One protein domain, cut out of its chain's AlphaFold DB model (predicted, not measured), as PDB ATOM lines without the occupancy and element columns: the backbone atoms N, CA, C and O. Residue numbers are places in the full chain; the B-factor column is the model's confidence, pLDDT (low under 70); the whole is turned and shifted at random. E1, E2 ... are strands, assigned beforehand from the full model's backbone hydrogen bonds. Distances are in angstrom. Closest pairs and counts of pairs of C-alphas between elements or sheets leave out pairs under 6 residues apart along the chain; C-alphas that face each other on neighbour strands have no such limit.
ATOM      1  N   SER A 101     -53.235  36.595  47.413       67.88
ATOM      2  CA  SER A 101     -52.654  36.243  48.718       67.88
ATOM      3  C   SER A 101     -51.127  36.106  48.693       67.88
ATOM      4  O   SER A 101     -50.522  35.874  49.738       67.88
ATOM      5  N   GLY A 102     -50.489  36.273  47.532       71.69
ATOM      6  CA  GLY A 102     -49.043  36.174  47.358       71.69
ATOM      7  C   GLY A 102     -48.584  34.841  46.768       71.69
ATOM      8  O   GLY A 102     -49.332  34.132  46.095       71.69
ATOM      9  N   ILE A 103     -47.306  34.535  46.991       74.12
ATOM     10  CA  ILE A 103     -46.590  33.403  46.397       74.12
ATOM     11  C   ILE A 103     -46.161  32.446  47.512       74.12
ATOM     12  O   ILE A 103     -45.622  32.888  48.525       74.12
ATOM     13  N   ALA A 104     -46.334  31.146  47.295       78.19
ATOM     14  CA  ALA A 104     -45.774  30.091  48.134       78.19
ATOM     15  C   ALA A 104     -44.756  29.246  47.350       78.19
ATOM     16  O   ALA A 104     -44.835  29.127  46.126       78.19
ATOM     17  N   VAL A 105     -43.797  28.644  48.058       81.25
ATOM     18  CA  VAL A 105     -42.882  27.648  47.480       81.25
ATOM     19  C   VAL A 105     -43.571  26.289  47.503       81.25
ATOM     20  O   VAL A 105     -43.928  25.806  48.573       81.25
ATOM     21  N   ALA A 106     -43.742  25.672  46.333       84.25
ATOM     22  CA  ALA A 106     -44.352  24.347  46.211       84.25
ATOM     23  C   ALA A 106     -43.363  23.200  46.414       84.25
ATOM     24  O   ALA A 106     -43.776  22.129  46.828       84.25
ATOM     25  N   TRP A 107     -42.084  23.403  46.114       87.19
ATOM     26  CA  TRP A 107     -40.988  22.481  46.417       87.19
ATOM     27  C   TRP A 107     -39.670  23.103  45.951       87.19
ATOM     28  O   TRP A 107     -39.648  24.099  45.220       87.19
ATOM     29  N   THR A 108     -38.554  22.513  46.377       87.56
ATOM     30  CA  THR A 108     -37.215  22.836  45.871       87.56
ATOM     31  C   THR A 108     -36.458  21.552  45.567       87.56
ATOM     32  O   THR A 108     -36.365  20.683  46.428       87.56
ATOM     33  N   ILE A 109     -35.884  21.451  44.367       90.44
ATOM     34  CA  ILE A 109     -34.907  20.406  44.041       90.44
ATOM     35  C   ILE A 109     -33.530  20.926  44.473       90.44
ATOM     36  O   ILE A 109     -33.075  21.928  43.905       90.44
ATOM     37  N   PRO A 110     -32.867  20.309  45.470       90.12
ATOM     38  CA  PRO A 110     -31.547  20.746  45.902       90.12
ATOM     39  C   PRO A 110     -30.509  20.429  44.824       90.12
ATOM     40  O   PRO A 110     -30.465  19.318  44.299       90.12
ATOM     41  N   ILE A 111     -29.650  21.400  44.518       87.69
ATOM     42  CA  ILE A 111     -28.560  21.227  43.554       87.69
ATOM     43  C   ILE A 111     -27.243  21.102  44.311       87.69
ATOM     44  O   ILE A 111     -26.917  21.960  45.128       87.69
ATOM     45  N   ASP A 112     -26.480  20.041  44.034       90.25
ATOM     46  CA  ASP A 112     -25.156  19.838  44.623       90.25
ATOM     47  C   ASP A 112     -24.136  20.814  43.999       90.25
ATOM     48  O   ASP A 112     -23.742  20.642  42.837       90.25
ATOM     49  N   PRO A 113     -23.648  21.820  44.753       86.44
ATOM     50  CA  PRO A 113     -22.711  22.809  44.228       86.44
ATOM     51  C   PRO A 113     -21.317  22.224  43.960       86.44
ATOM     52  O   PRO A 113     -20.467  22.874  43.342       86.44
ATOM     53  N   THR A 114     -21.023  21.013  44.444       89.94
ATOM     54  CA  THR A 114     -19.783  20.303  44.111       89.94
ATOM     55  C   THR A 114     -19.849  19.686  42.716       89.94
ATOM     56  O   THR A 114     -18.816  19.608  42.051       89.94
ATOM     57  N   ARG A 115     -21.055  19.352  42.237       89.75
ATOM     58  CA  ARG A 115     -21.299  18.793  40.905       89.75
ATOM     59  C   ARG A 115     -21.602  19.857  39.856       89.75
ATOM     60  O   ARG A 115     -21.195  19.692  38.712       89.75
ATOM     61  N   PHE A 116     -22.242  20.964  40.233       88.44
ATOM     62  CA  PHE A 116     -22.671  22.011  39.301       88.44
ATOM     63  C   PHE A 116     -22.259  23.402  39.788       88.44
ATOM     64  O   PHE A 116     -22.380  23.722  40.967       88.44
ATOM     65  N   ILE A 117     -21.753  24.246  38.883       78.81
ATOM     66  CA  ILE A 117     -21.332  25.622  39.215       78.81
ATOM     67  C   ILE A 117     -22.339  26.688  38.754       78.81
ATOM     68  O   ILE A 117     -22.387  27.788  39.316       78.81
ATOM     69  N   PHE A 118     -23.147  26.361  37.745       83.81
ATOM     70  CA  PHE A 118     -24.176  27.226  37.177       83.81
ATOM     71  C   PHE A 118     -25.567  26.705  37.525       83.81
ATOM     72  O   PHE A 118     -25.745  25.519  37.801       83.81
ATOM     73  N   ALA A 119     -26.545  27.610  37.514       83.81
ATOM     74  CA  ALA A 119     -27.943  27.213  37.556       83.81
ATOM     75  C   ALA A 119     -28.275  26.375  36.305       83.81
ATOM     76  O   ALA A 119     -27.687  26.625  35.247       83.81
ATOM     77  N   PRO A 120     -29.182  25.391  36.407       87.06
ATOM     78  CA  PRO A 120     -29.586  24.621  35.243       87.06
ATOM     79  C   PRO A 120     -30.371  25.481  34.263       87.06
ATOM     80  O   PRO A 120     -31.093  26.401  34.649       87.06
ATOM     81  N   HIS A 121     -30.299  25.094  33.001       86.25
ATOM     82  CA  HIS A 121     -31.321  25.435  32.030       86.25
ATOM     83  C   HIS A 121     -32.560  24.597  32.337       86.25
ATOM     84  O   HIS A 121     -32.432  23.417  32.675       86.25
ATOM     85  N   VAL A 122     -33.746  25.204  32.257       86.81
ATOM     86  CA  VAL A 122     -34.998  24.559  32.663       86.81
ATOM     87  C   VAL A 122     -36.054  24.647  31.582       86.81
ATOM     88  O   VAL A 122     -36.187  25.663  30.907       86.81
ATOM     89  N   HIS A 123     -36.814  23.571  31.435       87.19
ATOM     90  CA  HIS A 123     -38.017  23.528  30.621       87.19
ATOM     91  C   HIS A 123     -39.064  22.691  31.348       87.19
ATOM     92  O   HIS A 123     -38.730  21.677  31.954       87.19
ATOM     93  N   ALA A 124     -40.321  23.115  31.312       87.25
ATOM     94  CA  ALA A 124     -41.423  22.370  31.897       87.25
ATOM     95  C   ALA A 124     -42.509  22.160  30.843       87.25
ATOM     96  O   ALA A 124     -42.887  23.102  30.148       87.25
ATOM     97  N   GLU A 125     -43.018  20.937  30.762       85.25
ATOM     98  CA  GLU A 125     -44.104  20.551  29.869       85.25
ATOM     99  C   GLU A 125     -45.046  19.596  30.601       85.25
ATOM    100  O   GLU A 125     -44.625  18.577  31.152       85.25
ATOM    101  N   GLY A 126     -46.332  19.947  30.647       85.81
ATOM    102  CA  GLY A 126     -47.302  19.221  31.460       85.81
ATOM    103  C   GLY A 126     -46.844  19.140  32.920       85.81
ATOM    104  O   GLY A 126     -46.688  20.162  33.585       85.81
ATOM    105  N   SER A 127     -46.628  17.919  33.412       87.56
ATOM    106  CA  SER A 127     -46.107  17.651  34.757       87.56
ATOM    107  C   SER A 127     -44.654  17.171  34.765       87.56
ATOM    108  O   SER A 127     -44.215  16.578  35.750       87.56
ATOM    109  N   THR A 128     -43.902  17.383  33.687       91.38
ATOM    110  CA  THR A 128     -42.488  17.011  33.598       91.38
ATOM    111  C   THR A 128     -41.603  18.250  33.569       91.38
ATOM    112  O   THR A 128     -41.832  19.185  32.804       91.38
ATOM    113  N   LEU A 129     -40.585  18.256  34.425       92.44
ATOM    114  CA  LEU A 129     -39.545  19.273  34.497       92.44
ATOM    115  C   LEU A 129     -38.239  18.695  33.962       92.44
ATOM    116  O   LEU A 129     -37.735  17.713  34.498       92.44
ATOM    117  N   TYR A 130     -37.658  19.352  32.971       93.94
ATOM    118  CA  TYR A 130     -36.379  19.015  32.367       93.94
ATOM    119  C   TYR A 130     -35.310  20.009  32.810       93.94
ATOM    120  O   TYR A 130     -35.525  21.223  32.780       93.94
ATOM    121  N   LEU A 131     -34.156  19.487  33.216       93.44
ATOM    122  CA  LEU A 131     -33.005  20.252  33.683       93.44
ATOM    123  C   LEU A 131     -31.784  19.890  32.837       93.44
ATOM    124  O   LEU A 131     -31.514  18.707  32.641       93.44
ATOM    125  N   ALA A 132     -31.013  20.878  32.392       91.94
ATOM    126  CA  ALA A 132     -29.695  20.665  31.794       91.94
ATOM    127  C   ALA A 132     -28.636  21.499  32.513       91.94
ATOM    128  O   ALA A 132     -28.781  22.710  32.686       91.94
ATOM    129  N   PHE A 133     -27.550  20.847  32.907       89.88
ATOM    130  CA  PHE A 133     -26.429  21.453  33.603       89.88
ATOM    131  C   PHE A 133     -25.172  21.358  32.756       89.88
ATOM    132  O   PHE A 133     -24.839  20.281  32.272       89.88
ATOM    133  N   SER A 134     -24.403  22.443  32.680       88.69
ATOM    134  CA  SER A 134     -22.959  22.291  32.507       88.69
ATOM    135  C   SER A 134     -22.388  21.773  33.827       88.69
ATOM    136  O   SER A 134     -22.527  22.433  34.867       88.69
ATOM    137  N   ASP A 135     -21.743  20.611  33.796       91.00
ATOM    138  CA  ASP A 135     -21.112  20.047  34.984       91.00
ATOM    139  C   ASP A 135     -19.977  20.951  35.453       91.00
ATOM    140  O   ASP A 135     -19.383  21.711  34.679       91.00
ATOM    141  N   ARG A 136     -19.652  20.867  36.744       91.12
ATOM    142  CA  ARG A 136     -18.568  21.642  37.328       91.12
ATOM    143  C   ARG A 136     -17.271  21.334  36.569       91.12
ATOM    144  O   ARG A 136     -16.771  20.208  36.629       91.12
ATOM    145  N   PRO A 137     -16.697  22.326  35.873       86.69
ATOM    146  CA  PRO A 137     -15.537  22.095  35.037       86.69
ATOM    147  C   PRO A 137     -14.313  21.793  35.902       86.69
ATOM    148  O   PRO A 137     -13.998  22.525  36.842       86.69
ATOM    149  N   THR A 138     -13.587  20.733  35.557       86.50
ATOM    150  CA  THR A 138     -12.255  20.442  36.110       86.50
ATOM    151  C   THR A 138     -11.155  21.169  35.335       86.50
ATOM    152  O   THR A 138     -10.057  21.367  35.849       86.50
ATOM    153  N   THR A 139     -11.451  21.601  34.103       86.31
ATOM    154  CA  THR A 139     -10.559  22.380  33.235       86.31
ATOM    155  C   THR A 139     -11.354  23.431  32.456       86.31
ATOM    156  O   THR A 139     -12.560  23.295  32.270       86.31
ATOM    157  N   PHE A 140     -10.682  24.445  31.900       80.50
ATOM    158  CA  PHE A 140     -11.339  25.444  31.038       80.50
ATOM    159  C   PHE A 140     -11.968  24.839  29.765       80.50
ATOM    160  O   PHE A 140     -12.823  25.459  29.144       80.50
ATOM    161  N   ARG A 141     -11.563  23.620  29.378       84.50
ATOM    162  CA  ARG A 141     -12.068  22.913  28.192       84.50
ATOM    163  C   ARG A 141     -13.129  21.861  28.510       84.50
ATOM    164  O   ARG A 141     -13.514  21.127  27.605       84.50
ATOM    165  N   SER A 142     -13.569  21.754  29.764       89.12
ATOM    166  CA  SER A 142     -14.596  20.789  30.156       89.12
ATOM    167  C   SER A 142     -15.882  21.004  29.356       89.12
ATOM    168  O   SER A 142     -16.298  22.140  29.129       89.12
ATOM    169  N   ARG A 143     -16.475  19.888  28.933       92.06
ATOM    170  CA  ARG A 143     -17.631  19.789  28.028       92.06
ATOM    171  C   ARG A 143     -18.737  18.891  28.581       92.06
ATOM    172  O   ARG A 143     -19.677  18.562  27.872       92.06
ATOM    173  N   SER A 144     -18.584  18.467  29.832       93.81
ATOM    174  CA  SER A 144     -19.495  17.533  30.480       93.81
ATOM    175  C   SER A 144     -20.803  18.235  30.823       93.81
ATOM    176  O   SER A 144     -20.804  19.359  31.337       93.81
ATOM    177  N   VAL A 145     -21.901  17.565  30.505       93.25
ATOM    178  CA  VAL A 145     -23.265  18.018  30.732       93.25
ATOM    179  C   VAL A 145     -24.036  16.897  31.409       93.25
ATOM    180  O   VAL A 145     -23.966  15.747  30.981       93.25
ATOM    181  N   THR A 146     -24.838  17.249  32.406       95.25
ATOM    182  CA  THR A 146     -25.850  16.355  32.969       95.25
ATOM    183  C   THR A 146     -27.230  16.873  32.594       95.25
ATOM    184  O   THR A 146     -27.543  18.037  32.846       95.25
ATOM    185  N   VAL A 147     -28.081  16.008  32.049       95.56
ATOM    186  CA  VAL A 147     -29.501  16.293  31.825       95.56
ATOM    187  C   VAL A 147     -30.373  15.386  32.676       95.56
ATOM    188  O   VAL A 147     -30.039  14.227  32.916       95.56
ATOM    189  N   MET A 148     -31.486  15.923  33.160       96.69
ATOM    190  CA  MET A 148     -32.407  15.225  34.052       96.69
ATOM    191  C   MET A 148     -33.849  15.548  33.688       96.69
ATOM    192  O   MET A 148     -34.138  16.659  33.245       96.69
ATOM    193  N   ALA A 149     -34.756  14.621  33.986       97.00
ATOM    194  CA  ALA A 149     -36.182  14.903  34.043       97.00
ATOM    195  C   ALA A 149     -36.775  14.493  35.386       97.00
ATOM    196  O   ALA A 149     -36.393  13.479  35.971       97.00
ATOM    197  N   TYR A 150     -37.746  15.271  35.841       96.06
ATOM    198  CA  TYR A 150     -38.506  15.043  37.058       96.06
ATOM    199  C   TYR A 150     -39.995  15.064  36.745       96.06
ATOM    200  O   TYR A 150     -40.477  15.926  36.019       96.06
ATOM    201  N   ASP A 151     -40.730  14.149  37.352       92.88
ATOM    202  CA  ASP A 151     -42.173  14.247  37.489       92.88
ATOM    203  C   ASP A 151     -42.483  15.171  38.669       92.88
ATOM    204  O   ASP A 151     -42.031  14.934  39.792       92.88
ATOM    205  N   VAL A 152     -43.212  16.248  38.393       89.44
ATOM    206  CA  VAL A 152     -43.563  17.302  39.352       89.44
ATOM    207  C   VAL A 152     -45.072  17.386  39.591       89.44
ATOM    208  O   VAL A 152     -45.563  18.402  40.078       89.44
ATOM    209  N   SER A 153     -45.830  16.329  39.266       84.31
ATOM    210  CA  SER A 153     -47.281  16.297  39.499       84.31
ATOM    211  C   SER A 153     -47.665  16.186  40.982       84.31
ATOM    212  O   SER A 153     -48.824  16.400  41.334       84.31
ATOM    213  N   GLY A 154     -46.732  15.753  41.834       80.06
ATOM    214  CA  GLY A 154     -46.945  15.496  43.258       80.06
ATOM    215  C   GLY A 154     -46.542  16.657  44.171       80.06
ATOM    216  O   GLY A 154     -46.239  17.761  43.730       80.06
ATOM    217  N   THR A 155     -46.519  16.383  45.475       82.62
ATOM    218  CA  THR A 155     -46.014  17.313  46.504       82.62
ATOM    219  C   THR A 155     -44.491  17.424  46.496       82.62
ATOM    220  O   THR A 155     -43.946  18.431  46.933       82.62
ATOM    221  N   GLU A 156     -43.800  16.410  45.973       85.31
ATOM    222  CA  GLU A 156     -42.346  16.378  45.842       85.31
ATOM    223  C   GLU A 156     -41.943  15.960  44.418       85.31
ATOM    224  O   GLU A 156     -42.566  15.055  43.851       85.31
ATOM    225  N   PRO A 157     -40.897  16.575  43.834       91.25
ATOM    226  CA  PRO A 157     -40.344  16.158  42.551       91.25
ATOM    227  C   PRO A 157     -39.762  14.747  42.610       91.25
ATOM    228  O   PRO A 157     -38.971  14.422  43.495       91.25
ATOM    229  N   ARG A 158     -40.076  13.924  41.610       94.75
ATOM    230  CA  ARG A 158     -39.562  12.556  41.485       94.75
ATOM    231  C   ARG A 158     -38.702  12.423  40.238       94.75
ATOM    232  O   ARG A 158     -39.202  12.605  39.133       94.75
ATOM    233  N   LEU A 159     -37.431  12.055  40.404       97.00
ATOM    234  CA  LEU A 159     -36.524  11.814  39.279       97.00
ATOM    235  C   LEU A 159     -37.097  10.724  38.353       97.00
ATOM    236  O   LEU A 159     -37.461   9.637  38.808       97.00
ATOM    237  N   LEU A 160     -37.184  11.033  37.061       97.81
ATOM    238  CA  LEU A 160     -37.576  10.109  35.996       97.81
ATOM    239  C   LEU A 160     -36.344   9.473  35.364       97.81
ATOM    240  O   LEU A 160     -36.244   8.250  35.295       97.81
ATOM    241  N   TRP A 161     -35.401  10.311  34.937       98.44
ATOM    242  CA  TRP A 161     -34.145   9.889  34.338       98.44
ATOM    243  C   TRP A 161     -33.058  10.944  34.551       98.44
ATOM    244  O   TRP A 161     -33.338  12.126  34.754       98.44
ATOM    245  N   GLU A 162     -31.809  10.490  34.493       97.69
ATOM    246  CA  GLU A 162     -30.596  11.305  34.518       97.69
ATOM    247  C   GLU A 162     -29.620  10.729  33.491       97.69
ATOM    248  O   GLU A 162     -29.421   9.516  33.429       97.69
ATOM    249  N   THR A 163     -29.020  11.576  32.661       98.25
ATOM    250  CA  THR A 163     -28.062  11.155  31.635       98.25
ATOM    251  C   THR A 163     -26.909  12.148  31.553       98.25
ATOM    252  O   THR A 163     -27.113  13.360  31.558       98.25
ATOM    253  N   ASN A 164     -25.685  11.622  31.490       96.81
ATOM    254  CA  ASN A 164     -24.471  12.413  31.305       96.81
ATOM    255  C   ASN A 164     -24.064  12.383  29.826       96.81
ATOM    256  O   ASN A 164     -24.166  11.340  29.178       96.81
ATOM    257  N   ALA A 165     -23.569  13.503  29.312       95.69
ATOM    258  CA  ALA A 165     -23.120  13.668  27.936       95.69
ATOM    259  C   ALA A 165     -21.918  14.609  27.847       95.69
ATOM    260  O   ALA A 165     -21.568  15.297  28.805       95.69
ATOM    261  N   GLU A 166     -21.323  14.680  26.658       94.69
ATOM    262  CA  GLU A 166     -20.420  15.765  26.286       94.69
ATOM    263  C   GLU A 166     -21.026  16.584  25.143       94.69
ATOM    264  O   GLU A 166     -21.668  16.032  24.251       94.69
ATOM    265  N   THR A 167     -20.813  17.897  25.180       92.38
ATOM    266  CA  THR A 167     -21.181  18.858  24.126       92.38
ATOM    267  C   THR A 167     -19.922  19.394  23.435       92.38
ATOM    268  O   THR A 167     -18.828  19.348  23.992       92.38
ATOM    269  N   SER A 168     -20.030  19.952  22.235       91.00
ATOM    270  CA  SER A 168     -18.925  20.682  21.591       91.00
ATOM    271  C   SER A 168     -18.500  21.950  22.345       91.00
ATOM    272  O   SER A 168     -17.313  22.293  22.364       91.00
ATOM    273  N   THR A 169     -19.443  22.604  23.017       86.50
ATOM    274  CA  THR A 169     -19.266  23.916  23.662       86.50
ATOM    275  C   THR A 169     -18.670  23.826  25.070       86.50
ATOM    276  O   THR A 169     -18.879  22.869  25.814       86.50
ATOM    277  N   HIS A 170     -17.887  24.827  25.469       86.38
ATOM    278  CA  HIS A 170     -17.217  24.812  26.771       86.38
ATOM    279  C   HIS A 170     -18.179  25.082  27.939       86.38
ATOM    280  O   HIS A 170     -19.123  25.854  27.823       86.38
ATOM    281  N   ALA A 171     -17.904  24.521  29.120       81.69
ATOM    282  CA  ALA A 171     -18.775  24.669  30.292       81.69
ATOM    283  C   ALA A 171     -19.036  26.136  30.703       81.69
ATOM    284  O   ALA A 171     -20.097  26.434  31.246       81.69
ATOM    285  N   TYR A 172     -18.089  27.044  30.433       79.94
ATOM    286  CA  TYR A 172     -18.198  28.485  30.711       79.94
ATOM    287  C   TYR A 172     -18.962  29.274  29.639       79.94
ATOM    288  O   TYR A 172     -19.250  30.454  29.829       79.94
ATOM    289  N   GLU A 173     -19.301  28.639  28.523       77.50
ATOM    290  CA  GLU A 173     -20.122  29.218  27.470       77.50
ATOM    291  C   GLU A 173     -21.598  29.025  27.815       77.50
ATOM    292  O   GLU A 173     -22.262  28.118  27.324       77.50
ATOM    293  N   THR A 174     -22.114  29.844  28.728       64.62
ATOM    294  CA  THR A 174     -23.472  29.726  29.287       64.62
ATOM    295  C   THR A 174     -24.516  30.510  28.483       64.62
ATOM    296  O   THR A 174     -25.373  31.175  29.062       64.62
ATOM    297  N   PHE A 175     -24.411  30.520  27.154       64.38
ATOM    298  CA  PHE A 175     -25.347  31.262  26.309       64.38
ATOM    299  C   PHE A 175     -26.762  30.687  26.447       64.38
ATOM    300  O   PHE A 175     -26.949  29.473  26.396       64.38
ATOM    301  N   THR A 176     -27.757  31.556  26.615       62.97
ATOM    302  CA  THR A 176     -29.178  31.187  26.578       62.97
ATOM    303  C   THR A 176     -29.658  31.353  25.134       62.97
ATOM    304  O   THR A 176     -29.287  32.318  24.469       62.97
ATOM    305  N   PRO A 177     -30.348  30.357  24.569       57.31
ATOM    306  CA  PRO A 177     -31.654  29.926  25.064       57.31
ATOM    307  C   PRO A 177     -31.615  28.704  25.989       57.31
ATOM    308  O   PRO A 177     -30.676  27.912  25.976       57.31
ATOM    309  N   GLN A 178     -32.639  28.592  26.844       65.62
ATOM    310  CA  GLN A 178     -32.714  27.581  27.903       65.62
ATOM    311  C   GLN A 178     -32.823  26.160  27.340       65.62
ATOM    312  O   GLN A 178     -31.919  25.352  27.524       65.62
ATOM    313  N   PHE A 179     -33.876  25.899  26.585       77.75
ATOM    314  CA  PHE A 179     -34.041  24.725  25.743       77.75
ATOM    315  C   PHE A 179     -34.783  25.179  24.495       77.75
ATOM    316  O   PHE A 179     -35.620  26.079  24.559       77.75
ATOM    317  N   VAL A 180     -34.507  24.538  23.371       87.19
ATOM    318  CA  VAL A 180     -35.453  24.502  22.255       87.19
ATOM    319  C   VAL A 180     -36.098  23.129  22.281       87.19
ATOM    320  O   VAL A 180     -35.443  22.162  22.656       87.19
ATOM    321  N   TRP A 181     -37.373  23.024  21.943       88.88
ATOM    322  CA  TRP A 181     -38.091  21.758  22.016       88.88
ATOM    323  C   TRP A 181     -39.104  21.633  20.888       88.88
ATOM    324  O   TRP A 181     -39.563  22.639  20.341       88.88
ATOM    325  N   ASP A 182     -39.436  20.393  20.563       87.81
ATOM    326  CA  ASP A 182     -40.640  20.021  19.821       87.81
ATOM    327  C   ASP A 182     -41.497  19.090  20.692       87.81
ATOM    328  O   ASP A 182     -41.425  19.182  21.918       87.81
ATOM    329  N   ASP A 183     -42.334  18.241  20.103       89.19
ATOM    330  CA  ASP A 183     -43.214  17.347  20.857       89.19
ATOM    331  C   ASP A 183     -42.421  16.289  21.653       89.19
ATOM    332  O   ASP A 183     -42.691  16.079  22.835       89.19
ATOM    333  N   ASP A 184     -41.387  15.688  21.057       92.81
ATOM    334  CA  ASP A 184     -40.693  14.513  21.611       92.81
ATOM    335  C   ASP A 184     -39.247  14.806  22.042       92.81
ATOM    336  O   ASP A 184     -38.654  14.051  22.821       92.81
ATOM    337  N   LEU A 185     -38.661  15.901  21.556       94.31
ATOM    338  CA  LEU A 185     -37.239  16.194  21.673       94.31
ATOM    339  C   LEU A 185     -36.972  17.518  22.386       94.31
ATOM    340  O   LEU A 185     -37.693  18.512  22.261       94.31
ATOM    341  N   LEU A 186     -35.863  17.530  23.118       94.00
ATOM    342  CA  LEU A 186     -35.222  18.719  23.662       94.00
ATOM    343  C   LEU A 186     -33.870  18.920  22.988       94.00
ATOM    344  O   LEU A 186     -33.085  17.988  22.826       94.00
ATOM    345  N   PHE A 187     -33.577  20.166  22.657       93.00
ATOM    346  CA  PHE A 187     -32.331  20.605  22.061       93.00
ATOM    347  C   PHE A 187     -31.603  21.495  23.060       93.00
ATOM    348  O   PHE A 187     -32.074  22.578  23.423       93.00
ATOM    349  N   PHE A 188     -30.436  21.032  23.497       91.62
ATOM    350  CA  PHE A 188     -29.546  21.767  24.384       91.62
ATOM    351  C   PHE A 188     -28.143  21.743  23.796       91.62
ATOM    352  O   PHE A 188     -27.506  20.693  23.765       91.62
ATOM    353  N   ARG A 189     -27.653  22.898  23.328       90.50
ATOM    354  CA  ARG A 189     -26.396  22.985  22.563       90.50
ATOM    355  C   ARG A 189     -26.477  22.047  21.343       90.50
ATOM    356  O   ARG A 189     -27.437  22.127  20.581       90.50
ATOM    357  N   ASP A 190     -25.523  21.145  21.164       93.44
ATOM    358  CA  ASP A 190     -25.523  20.081  20.153       93.44
ATOM    359  C   ASP A 190     -26.094  18.745  20.639       93.44
ATOM    360  O   ASP A 190     -25.935  17.723  19.974       93.44
ATOM    361  N   LEU A 191     -26.790  18.737  21.777       95.06
ATOM    362  CA  LEU A 191     -27.470  17.555  22.289       95.06
ATOM    363  C   LEU A 191     -28.922  17.536  21.811       95.06
ATOM    364  O   LEU A 191     -29.667  18.490  22.044       95.06
ATOM    365  N   VAL A 192     -29.321  16.421  21.202       95.81
ATOM    366  CA  VAL A 192     -30.719  16.072  20.925       95.81
ATOM    367  C   VAL A 192     -31.135  15.018  21.937       95.81
ATOM    368  O   VAL A 192     -30.561  13.926  21.966       95.81
ATOM    369  N   ILE A 193     -32.095  15.360  22.786       96.75
ATOM    370  CA  ILE A 193     -32.483  14.587  23.962       96.75
ATOM    371  C   ILE A 193     -33.916  14.101  23.762       96.75
ATOM    372  O   ILE A 193     -34.827  14.911  23.613       96.75
ATOM    373  N   ASP A 194     -34.117  12.789  23.796       97.19
ATOM    374  CA  ASP A 194     -35.446  12.179  23.822       97.19
ATOM    375  C   ASP A 194     -36.110  12.441  25.183       97.19
ATOM    376  O   ASP A 194     -35.595  12.032  26.228       97.19
ATOM    377  N   LYS A 195     -37.248  13.143  25.186       95.88
ATOM    378  CA  LYS A 195     -37.937  13.572  26.414       95.88
ATOM    379  C   LYS A 195     -38.396  12.402  27.284       95.88
ATOM    380  O   LYS A 195     -38.410  12.517  28.513       95.88
ATOM    381  N   ALA A 196     -38.790  11.289  26.671       96.25
ATOM    382  CA  ALA A 196     -39.357  10.148  27.381       96.25
ATOM    383  C   ALA A 196     -38.279   9.321  28.094       96.25
ATOM    384  O   ALA A 196     -38.484   8.855  29.216       96.25
ATOM    385  N   THR A 197     -37.131   9.139  27.448       97.31
ATOM    386  CA  THR A 197     -36.090   8.199  27.882       97.31
ATOM    387  C   THR A 197     -34.833   8.873  28.421       97.31
ATOM    388  O   THR A 197     -34.054   8.217  29.111       97.31
ATOM    389  N   GLY A 198     -34.607  10.146  28.094       97.31
ATOM    390  CA  GLY A 198     -33.345  10.836  28.352       97.31
ATOM    391  C   GLY A 198     -32.213  10.403  27.419       97.31
ATOM    392  O   GLY A 198     -31.070  10.795  27.636       97.31
ATOM    393  N   THR A 199     -32.494   9.596  26.387       97.94
ATOM    394  CA  THR A 199     -31.479   9.159  25.416       97.94
ATOM    395  C   THR A 199     -30.959  10.356  24.627       97.94
ATOM    396  O   THR A 199     -31.738  11.193  24.177       97.94
ATOM    397  N   ILE A 200     -29.641  10.418  24.424       97.25
ATOM    398  CA  ILE A 200     -28.982  11.562  23.788       97.25
ATOM    399  C   ILE A 200     -28.321  11.137  22.485       97.25
ATOM    400  O   ILE A 200     -27.587  10.148  22.437       97.25
ATOM    401  N   THR A 201     -28.526  11.937  21.442       95.75
ATOM    402  CA  THR A 201     -27.753  11.881  20.198       95.75
ATOM    403  C   THR A 201     -27.071  13.221  19.935       95.75
ATOM    404  O   THR A 201     -27.517  14.265  20.412       95.75
ATOM    405  N   GLN A 202     -25.950  13.185  19.213       94.69
ATOM    406  CA  GLN A 202     -25.203  14.385  18.837       94.69
ATOM    407  C   GLN A 202     -25.749  14.961  17.537       94.69
ATOM    408  O   GLN A 202     -25.910  14.248  16.544       94.69
ATOM    409  N   ALA A 203     -25.985  16.263  17.543       95.00
ATOM    410  CA  ALA A 203     -26.376  17.020  16.376       95.00
ATOM    411  C   ALA A 203     -25.164  17.463  15.534       95.00
ATOM    412  O   ALA A 203     -24.053  17.592  16.050       95.00
ATOM    413  N   PRO A 204     -25.343  17.757  14.233       95.25
ATOM    414  CA  PRO A 204     -24.231  18.111  13.348       95.25
ATOM    415  C   PRO A 204     -23.763  19.571  13.460       95.25
ATOM    416  O   PRO A 204     -22.813  19.953  12.780       95.25
ATOM    417  N   TRP A 205     -24.429  20.415  14.253       92.44
ATOM    418  CA  TRP A 205     -24.204  21.865  14.245       92.44
ATOM    419  C   TRP A 205     -23.095  22.360  15.181       92.44
ATOM    420  O   TRP A 205     -22.810  23.559  15.197       92.44
ATOM    421  N   GLY A 206     -22.430  21.458  15.911       91.44
ATOM    422  CA  GLY A 206     -21.290  21.788  16.767       91.44
ATOM    423  C   GLY A 206     -21.612  22.928  17.734       91.44
ATOM    424  O   GLY A 206     -22.621  22.889  18.430       91.44
ATOM    425  N   GLU A 207     -20.781  23.970  17.749       88.75
ATOM    426  CA  GLU A 207     -20.896  25.074  18.713       88.75
ATOM    427  C   GLU A 207     -22.083  26.029  18.455       88.75
ATOM    428  O   GLU A 207     -22.260  27.008  19.182       88.75
ATOM    429  N   ALA A 208     -22.899  25.785  17.424       87.38
ATOM    430  CA  ALA A 208     -24.090  26.586  17.171       87.38
ATOM    431  C   ALA A 208     -25.184  26.307  18.213       87.38
ATOM    432  O   ALA A 208     -25.442  25.167  18.592       87.38
ATOM    433  N   TYR A 209     -25.882  27.361  18.633       85.50
ATOM    434  CA  TYR A 209     -26.945  27.268  19.631       85.50
ATOM    435  C   TYR A 209     -28.300  27.092  18.946       85.50
ATOM    436  O   TYR A 209     -28.610  27.872  18.039       85.50
ATOM    437  N   PRO A 210     -29.128  26.115  19.354       88.88
ATOM    438  CA  PRO A 210     -30.485  25.989  18.847       88.88
ATOM    439  C   PRO A 210     -31.303  27.197  19.315       88.88
ATOM    440  O   PRO A 210     -31.281  27.534  20.487       88.88
ATOM    441  N   MET A 211     -32.014  27.853  18.401       84.44
ATOM    442  CA  MET A 211     -32.780  29.085  18.634       84.44
ATOM    443  C   MET A 211     -34.294  28.873  18.579       84.44
ATOM    444  O   MET A 211     -35.049  29.659  19.147       84.44
ATOM    445  N   GLY A 212     -34.745  27.845  17.867       86.00
ATOM    446  CA  GLY A 212     -36.157  27.510  17.739       86.00
ATOM    447  C   GLY A 212     -36.377  26.339  16.794       86.00
ATOM    448  O   GLY A 212     -35.491  25.995  16.012       86.00
ATOM    449  N   VAL A 213     -37.567  25.750  16.863       86.69
ATOM    450  CA  VAL A 213     -38.042  24.723  15.932       86.69
ATOM    451  C   VAL A 213     -39.342  25.193  15.302       86.69
ATOM    452  O   VAL A 213     -40.200  25.764  15.972       86.69
ATOM    453  N   SER A 214     -39.484  24.976  13.998       83.00
ATOM    454  CA  SER A 214     -40.732  25.214  13.276       83.00
ATOM    455  C   SER A 214     -40.863  24.206  12.151       83.00
ATOM    456  O   SER A 214     -39.945  24.073  11.350       83.00
ATOM    457  N   GLU A 215     -42.011  23.530  12.072       84.69
ATOM    458  CA  GLU A 215     -42.323  22.595  10.978       84.69
ATOM    459  C   GLU A 215     -41.229  21.523  10.777       84.69
ATOM    460  O   GLU A 215     -40.861  21.190   9.654       84.69
ATOM    461  N   GLY A 216     -40.666  21.010  11.880       84.56
ATOM    462  CA  GLY A 216     -39.584  20.015  11.856       84.56
ATOM    463  C   GLY A 216     -38.206  20.566  11.466       84.56
ATOM    464  O   GLY A 216     -37.272  19.789  11.280       84.56
ATOM    465  N   ILE A 217     -38.061  21.890  11.339       89.56
ATOM    466  CA  ILE A 217     -36.782  22.554  11.080       89.56
ATOM    467  C   ILE A 217     -36.240  23.160  12.373       89.56
ATOM    468  O   ILE A 217     -36.815  24.114  12.901       89.56
ATOM    469  N   VAL A 218     -35.103  22.648  12.847       92.81
ATOM    470  CA  VAL A 218     -34.329  23.251  13.940       92.81
ATOM    471  C   VAL A 218     -33.492  24.387  13.370       92.81
ATOM    472  O   VAL A 218     -32.707  24.196  12.444       92.81
ATOM    473  N   VAL A 219     -33.628  25.582  13.932       91.50
ATOM    474  CA  VAL A 219     -32.790  26.730  13.589       91.50
ATOM    475  C   VAL A 219     -31.686  26.851  14.619       91.50
ATOM    476  O   VAL A 219     -31.973  27.019  15.799       91.50
ATOM    477  N   THR A 220     -30.431  26.825  14.183       90.69
ATOM    478  CA  THR A 220     -29.266  27.057  15.047       90.69
ATOM    479  C   THR A 220     -28.504  28.293  14.608       90.69
ATOM    480  O   THR A 220     -28.390  28.529  13.406       90.69
ATOM    481  N   CYS A 221     -27.924  29.045  15.537       86.62
ATOM    482  CA  CYS A 221     -27.099  30.204  15.216       86.62
ATOM    483  C   CYS A 221     -25.744  30.148  15.920       86.62
ATOM    484  O   CYS A 221     -25.643  29.818  17.101       86.62
ATOM    485  N   LEU A 222     -24.704  30.529  15.186       83.62
ATOM    486  CA  LEU A 222     -23.398  30.855  15.735       83.62
ATOM    487  C   LEU A 222     -23.358  32.338  16.102       83.62
ATOM    488  O   LEU A 222     -23.891  33.198  15.394       83.62
ATOM    489  N   THR A 223     -22.663  32.652  17.189       74.25
ATOM    490  CA  THR A 223     -22.435  34.042  17.607       74.25
ATOM    491  C   THR A 223     -21.577  34.814  16.601       74.25
ATOM    492  O   THR A 223     -21.683  36.036  16.505       74.25
ATOM    493  N   ASP A 224     -20.783  34.124  15.781       73.19
ATOM    494  CA  ASP A 224     -19.888  34.716  14.785       73.19
ATOM    495  C   ASP A 224     -20.552  35.079  13.441       73.19
ATOM    496  O   ASP A 224     -19.858  35.560  12.539       73.19
ATOM    497  N   GLY A 225     -21.883  34.975  13.345       74.62
ATOM    498  CA  GLY A 225     -22.660  35.609  12.276       74.62
ATOM    499  C   GLY A 225     -23.234  34.660  11.226       74.62
ATOM    500  O   GLY A 225     -23.334  35.033  10.058       74.62
ATOM    501  N   HIS A 226     -23.636  33.445  11.600       84.00
ATOM    502  CA  HIS A 226     -24.409  32.574  10.712       84.00
ATOM    503  C   HIS A 226     -25.538  31.873  11.460       84.00
ATOM    504  O   HIS A 226     -25.377  31.486  12.614       84.00
ATOM    505  N   CYS A 227     -26.660  31.668  10.778       89.38
ATOM    506  CA  CYS A 227     -27.715  30.762  11.213       89.38
ATOM    507  C   CYS A 227     -27.951  29.692  10.147       89.38
ATOM    508  O   CYS A 227     -27.831  29.963   8.949       89.38
ATOM    509  N   THR A 228     -28.312  28.499  10.594       93.50
ATOM    510  CA  THR A 228     -28.531  27.319   9.759       93.50
ATOM    511  C   THR A 228     -29.850  26.667  10.152       93.50
ATOM    512  O   THR A 228     -30.151  26.557  11.342       93.50
ATOM    513  N   GLY A 229     -30.634  26.255   9.159       94.81
ATOM    514  CA  GLY A 229     -31.811  25.416   9.352       94.81
ATOM    515  C   GLY A 229     -31.468  23.951   9.110       94.81
ATOM    516  O   GLY A 229     -30.812  23.633   8.116       94.81
ATOM    517  N   TRP A 230     -31.949  23.070   9.980       96.12
ATOM    518  CA  TRP A 230     -31.693  21.635   9.934       96.12
ATOM    519  C   TRP A 230     -32.996  20.849   9.917       96.12
ATOM    520  O   TRP A 230     -33.852  21.080  10.768       96.12
ATOM    521  N   SER A 231     -33.132  19.903   8.992       94.19
ATOM    522  CA  SER A 231     -34.200  18.898   9.018       94.19
ATOM    523  C   SER A 231     -33.645  17.554   9.479       94.19
ATOM    524  O   SER A 231     -32.531  17.192   9.092       94.19
ATOM    525  N   GLN A 232     -34.430  16.793  10.236       91.56
ATOM    526  CA  GLN A 232     -34.108  15.408  10.580       91.56
ATOM    527  C   GLN A 232     -34.985  14.436   9.789       91.56
ATOM    528  O   GLN A 232     -36.205  14.580   9.749       91.56
ATOM    529  N   ASP A 233     -34.365  13.426   9.185       87.62
ATOM    530  CA  ASP A 233     -35.046  12.277   8.591       87.62
ATOM    531  C   ASP A 233     -34.350  10.959   8.985       87.62
ATOM    532  O   ASP A 233     -33.449  10.931   9.829       87.62
ATOM    533  N   SER A 234     -34.761   9.836   8.387       79.31
ATOM    534  CA  SER A 234     -34.173   8.516   8.668       79.31
ATOM    535  C   SER A 234     -32.680   8.401   8.326       79.31
ATOM    536  O   SER A 234     -32.023   7.469   8.786       79.31
ATOM    537  N   GLY A 235     -32.152   9.297   7.490       79.12
ATOM    538  CA  GLY A 235     -30.738   9.394   7.134       79.12
ATOM    539  C   GLY A 235     -29.920  10.274   8.083       79.12
ATOM    540  O   GLY A 235     -28.696  10.306   7.961       79.12
ATOM    541  N   GLY A 236     -30.570  10.949   9.036       90.50
ATOM    542  CA  GLY A 236     -29.947  11.847  10.000       90.50
ATOM    543  C   GLY A 236     -30.314  13.309   9.759       90.50
ATOM    544  O   GLY A 236     -31.380  13.636   9.242       90.50
ATOM    545  N   TRP A 237     -29.428  14.205  10.185       95.88
ATOM    546  CA  TRP A 237     -29.630  15.647  10.090       95.88
ATOM    547  C   TRP A 237     -29.069  16.210   8.783       95.88
ATOM    548  O   TRP A 237     -27.917  15.948   8.439       95.88
ATOM    549  N   THR A 238     -29.856  17.040   8.099       96.00
ATOM    550  CA  THR A 238     -29.471  17.693   6.841       96.00
ATOM    551  C   THR A 238     -29.631  19.208   6.944       96.00
ATOM    552  O   THR A 238     -30.646  19.700   7.435       96.00
ATOM    553  N   GLU A 239     -28.634  19.958   6.465       96.06
ATOM    554  CA  GLU A 239     -28.721  21.415   6.310       96.06
ATOM    555  C   GLU A 239     -29.708  21.750   5.179       96.06
ATOM    556  O   GLU A 239     -29.483  21.382   4.027       96.06
ATOM    557  N   VAL A 240     -30.791  22.465   5.499       95.69
ATOM    558  CA  VAL A 240     -31.793  22.903   4.507       95.69
ATOM    559  C   VAL A 240     -31.522  24.309   3.978       95.69
ATOM    560  O   VAL A 240     -31.865  24.624   2.838       95.69
ATOM    561  N   TRP A 241     -30.906  25.166   4.791       94.88
ATOM    562  CA  TRP A 241     -30.472  26.502   4.395       94.88
ATOM    563  C   TRP A 241     -29.423  27.039   5.364       94.88
ATOM    564  O   TRP A 241     -29.379  26.659   6.533       94.88
ATOM    565  N   LYS A 242     -28.640  28.011   4.887       93.75
ATOM    566  CA  LYS A 242     -27.685  28.778   5.686       93.75
ATOM    567  C   LYS A 242     -27.762  30.255   5.330       93.75
ATOM    568  O   LYS A 242     -27.738  30.623   4.157       93.75
ATOM    569  N   ALA A 243     -27.845  31.103   6.348       88.44
ATOM    570  CA  ALA A 243     -27.947  32.547   6.207       88.44
ATOM    571  C   ALA A 243     -26.843  33.241   7.008       88.44
ATOM    572  O   ALA A 243     -26.592  32.916   8.167       88.44
ATOM    573  N   THR A 244     -26.188  34.223   6.393       88.44
ATOM    574  CA  THR A 244     -25.246  35.104   7.090       88.44
ATOM    575  C   THR A 244     -26.014  36.137   7.904       88.44
ATOM    576  O   THR A 244     -26.923  36.793   7.398       88.44
ATOM    577  N   THR A 245     -25.624  36.298   9.158       78.31
ATOM    578  CA  THR A 245     -26.140  37.290  10.095       78.31
ATOM    579  C   THR A 245     -25.008  38.212  10.548       78.31
ATOM    580  O   THR A 245     -23.826  37.976  10.297       78.31
ATOM    581  N   VAL A 246     -25.356  39.323  11.192       75.62
ATOM    582  CA  VAL A 246     -24.344  40.151  11.856       75.62
ATOM    583  C   VAL A 246     -23.767  39.390  13.045       75.62
ATOM    584  O   VAL A 246     -24.507  38.694  13.747       75.62
ATOM    585  N   LYS A 247     -22.461  39.556  13.286       74.44
ATOM    586  CA  LYS A 247     -21.804  39.035  14.490       74.44
ATOM    587  C   LYS A 247     -22.579  39.491  15.716       74.44
ATOM    588  O   LYS A 247     -22.771  40.689  15.922       74.44
ATOM    589  N   GLN A 248     -23.029  38.529  16.502       63.12
ATOM    590  CA  GLN A 248     -23.682  38.795  17.767       63.12
ATOM    591  C   GLN A 248     -22.609  38.973  18.836       63.12
ATOM    592  O   GLN A 248     -21.546  38.352  18.796       63.12
ATOM    593  N   SER A 249     -22.878  39.844  19.808       60.69
ATOM    594  CA  SER A 249     -22.067  39.871  21.024       60.69
ATOM    595  C   SER A 249     -22.090  38.484  21.666       60.69
ATOM    596  O   SER A 249     -23.130  37.825  21.667       60.69
ATOM    597  N   PHE A 250     -20.982  38.085  22.293       56.00
ATOM    598  CA  PHE A 250     -20.956  36.913  23.170       56.00
ATOM    599  C   PHE A 250     -22.062  36.987  24.257       56.00
ATOM    600  O   PHE A 250     -22.608  35.981  24.681       56.00
ATOM    601  N   PHE A 251     -22.484  38.189  24.650       54.91
ATOM    602  CA  PHE A 251     -23.582  38.393  25.604       54.91
ATOM    603  C   PHE A 251     -24.970  38.550  24.948       54.91
ATOM    604  O   PHE A 251     -25.980  38.625  25.646       54.91
ATOM    605  N   GLY A 252     -25.027  38.655  23.617       48.12
ATOM    606  CA  GLY A 252     -26.181  39.145  22.852       48.12
ATOM    607  C   GLY A 252     -27.306  38.134  22.623       48.12
ATOM    608  O   GLY A 252     -28.415  38.548  22.308       48.12
ATOM    609  N   LEU A 253     -27.050  36.837  22.818       52.53
ATOM    610  CA  LEU A 253     -28.098  35.804  22.862       52.53
ATOM    611  C   LEU A 253     -28.521  35.481  24.308       52.53
ATOM    612  O   LEU A 253     -29.662  35.106  24.541       52.53
ATOM    613  N   GLY A 254     -27.644  35.763  25.282       47.25
ATOM    614  CA  GLY A 254     -27.757  35.394  26.699       47.25
ATOM    615  C   GLY A 254     -28.901  36.015  27.518       47.25
ATOM    616  O   GLY A 254     -28.970  35.752  28.711       47.25
ATOM    617  N   HIS A 255     -29.775  36.828  26.921       44.38
ATOM    618  CA  HIS A 255     -30.834  37.570  27.628       44.38
ATOM    619  C   HIS A 255     -32.259  37.148  27.227       44.38
ATOM    620  O   HIS A 255     -33.220  37.864  27.502       44.38
ATOM    621  N   MET A 256     -32.422  36.001  26.563       47.31
ATOM    622  CA  MET A 256     -33.742  35.471  26.204       47.31
ATOM    623  C   MET A 256     -34.329  34.661  27.373       47.31
ATOM    624  O   MET A 256     -34.534  33.455  27.257       47.31
ATOM    625  N   ASP A 257     -34.584  35.315  28.508       43.31
ATOM    626  CA  ASP A 257     -35.341  34.724  29.616       43.31
ATOM    627  C   ASP A 257     -36.838  34.837  29.300       43.31
ATOM    628  O   ASP A 257     -37.513  35.790  29.687       43.31
ATOM    629  N   TYR A 258     -37.364  33.873  28.544       39.94
ATOM    630  CA  TYR A 258     -38.805  33.717  28.364       39.94
ATOM    631  C   TYR A 258     -39.284  32.486  29.124       39.94
ATOM    632  O   TYR A 258     -39.386  31.397  28.569       39.94
ATOM    633  N   THR A 259     -39.651  32.674  30.388       38.19
ATOM    634  CA  THR A 259     -40.683  31.853  31.017       38.19
ATOM    635  C   THR A 259     -41.974  32.659  31.008       38.19
ATOM    636  O   THR A 259     -42.125  33.646  31.723       38.19
ATOM    637  N   ALA A 260     -42.917  32.254  30.160       45.38
ATOM    638  CA  ALA A 260     -44.296  32.719  30.221       45.38
ATOM    639  C   ALA A 260     -45.155  31.544  30.692       45.38
ATOM    640  O   ALA A 260     -45.454  30.676  29.872       45.38
ATOM    641  N   PRO A 261     -45.505  31.456  31.988       38.25
ATOM    642  CA  PRO A 261     -46.431  30.432  32.426       38.25
ATOM    643  C   PRO A 261     -47.791  31.019  32.822       38.25
ATOM    644  O   PRO A 261     -47.898  32.020  33.530       38.25
ATOM    645  N   ASP A 262     -48.839  30.314  32.403       44.25
ATOM    646  CA  ASP A 262     -50.243  30.515  32.785       44.25
ATOM    647  C   ASP A 262     -50.526  29.977  34.210       44.25
ATOM    648  O   ASP A 262     -51.641  30.091  34.724       44.25
ATOM    649  N   SER A 263     -49.517  29.370  34.852       51.50
ATOM    650  CA  SER A 263     -49.522  28.841  36.222       51.50
ATOM    651  C   SER A 263     -48.093  28.822  36.810       51.50
ATOM    652  O   SER A 263     -47.321  29.720  36.495       51.50
ATOM    653  N   ALA A 264     -47.765  27.886  37.716       58.00
ATOM    654  CA  ALA A 264     -46.579  27.894  38.586       58.00
ATOM    655  C   ALA A 264     -45.293  28.436  37.922       58.00
ATOM    656  O   ALA A 264     -44.899  28.002  36.839       58.00
ATOM    657  N   LEU A 265     -44.617  29.375  38.590       67.88
ATOM    658  CA  LEU A 265     -43.384  29.990  38.099       67.88
ATOM    659  C   LEU A 265     -42.180  29.145  38.530       67.88
ATOM    660  O   LEU A 265     -41.974  28.922  39.721       67.88
ATOM    661  N   ILE A 266     -41.359  28.705  37.574       72.69
ATOM    662  CA  ILE A 266     -40.112  27.987  37.864       72.69
ATOM    663  C   ILE A 266     -38.957  28.985  37.926       72.69
ATOM    664  O   ILE A 266     -38.632  29.644  36.940       72.69
ATOM    665  N   GLY A 267     -38.339  29.089  39.100       71.56
ATOM    666  CA  GLY A 267     -37.131  29.868  39.334       71.56
ATOM    667  C   GLY A 267     -35.910  28.969  39.488       71.56
ATOM    668  O   GLY A 267     -35.962  27.921  40.129       71.56
ATOM    669  N   THR A 268     -34.782  29.404  38.937       75.88
ATOM    670  CA  THR A 268     -33.502  28.698  39.053       75.88
ATOM    671  C   THR A 268     -32.495  29.533  39.823       75.88
ATOM    672  O   THR A 268     -32.347  30.730  39.582       75.88
ATOM    673  N   SER A 269     -31.745  28.893  40.709       75.19
ATOM    674  CA  SER A 269     -30.633  29.491  41.442       75.19
ATOM    675  C   SER A 269     -29.439  28.538  41.458       75.19
ATOM    676  O   SER A 269     -29.546  27.376  41.070       75.19
ATOM    677  N   LYS A 270     -28.289  29.002  41.956       77.12
ATOM    678  CA  LYS A 270     -27.114  28.132  42.157       77.12
ATOM    679  C   LYS A 270     -27.355  27.010  43.169       77.12
ATOM    680  O   LYS A 270     -26.626  26.030  43.168       77.12
ATOM    681  N   THR A 271     -28.319  27.189  44.065       82.44
ATOM    682  CA  THR A 271     -28.570  26.288  45.194       82.44
ATOM    683  C   THR A 271     -29.786  25.394  44.982       82.44
ATOM    684  O   THR A 271     -30.008  24.479  45.769       82.44
TER     685      THR A 271
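What this domain is: This is residues 101 to 271 of the 281 residues of an uncharacterized protein of Actinomyces sp. ICM58 (UniProt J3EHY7). What would one see first? Three antiparallel sheets follow one another in a row along the longest axis: E2 to E5, then the small sheet E6 E7 E8, which is partly face to face with it, then E9 to E12. A long unnamed stretch, residues 245 to 264, runs back along one side of the row to E13, which lies near E1 beyond the first sheet. What is it built of, and how large is it? The printed part has 171 residues with no named helix and 13 named strands, E1 to E13 in order along the chain; the class is all strand, though strands hold 82 residues, under half. The whole is compact, with a radius of gyration of the C-alphas of 16.3 A and spans of 49 by 36 by 32 A.

Where its parts are: Where is the first sheet of four? Its strands are E2, residues 121 to 125, E3, residues 128 to 134 and 20.3 A long, E4, residues 144 to 151 and 24.0 A long, and E5, residues 158 to 166 and 24.7 A long. E5 begins at C-alpha 158 at (-39.562, 12.556, 41.485). Where are the other two sheets? The small one has E6, residues 185 to 188, E7, residues 191 to 194, and E8, residues 200 to 202. The other sheet of four has E9, residues 209 to 214, E10, residues 217 to 222, E11, residues 226 to 233 and 23.0 A long, and E12, residues 236 to 244 and 23.9 A long, which ends at C-alpha 244 at (-25.246, 35.104, 7.090). Which strands pair with no named strand? E1, residues 103 to 110, is 19.7 A long, starts at C-alpha 103 at (-46.590, 33.403, 46.397) and bends by 55 degrees at residue 106. E13, residues 265 to 269, is 13.2 A long.

How they stand to each other: How is the first sheet joined? It is a meander, each strand the antiparallel neighbour of the one before, in the order E2 E3 E4 E5, and strongly twisted. N 123 and O 130 are 3.0 A apart between E2 and E3, N 131 and O 148 2.8 A between E3 and E4, and N 147 and O 163 2.9 A between E4 and E5. What faces it? The meander E6 E7 E8 makes a sandwich with it, two sheets face to face, their best planes 12 degrees apart; the closest C-alphas of E3 and E6, those of Ala 132 and Phe 188, are 7.5 A apart. Within E6 E7 E8, N 186 and O 193 are 2.9 A apart, and N 192 and O 201 2.9 A. What comes next? The closest C-alphas of E6 and E9, those of Phe 187 and Pro 210, are 6.5 A apart. The strongly twisted meander E9 E10 E11 E12 has N 219 and O 212 at 2.8 A, N 220 and O 228 at 2.9 A, and N 229 and O 241 at 2.9 A. Where do the remaining strands stand? E1 and E13 are near each other, with 8 pairs of C-alphas within 10 A, and the closest C-alphas of E13 and E2, those of Thr 268 and Val 122, are 7.8 A apart.

The domain as a whole: How far does it reach? The two C-alphas farthest apart, those of Ser 101 and Gly 235, are 54.1 A apart. Is the printed part whole, and which links are long? It has no cut; the long links are E5 to E6, with 18 residues, and E12 to E13, with 20. Where is confidence low? The mean pLDDT of the printed part is 83.7, and residue 101, residues 174 to 178 and residues 248 to 265 are under 70.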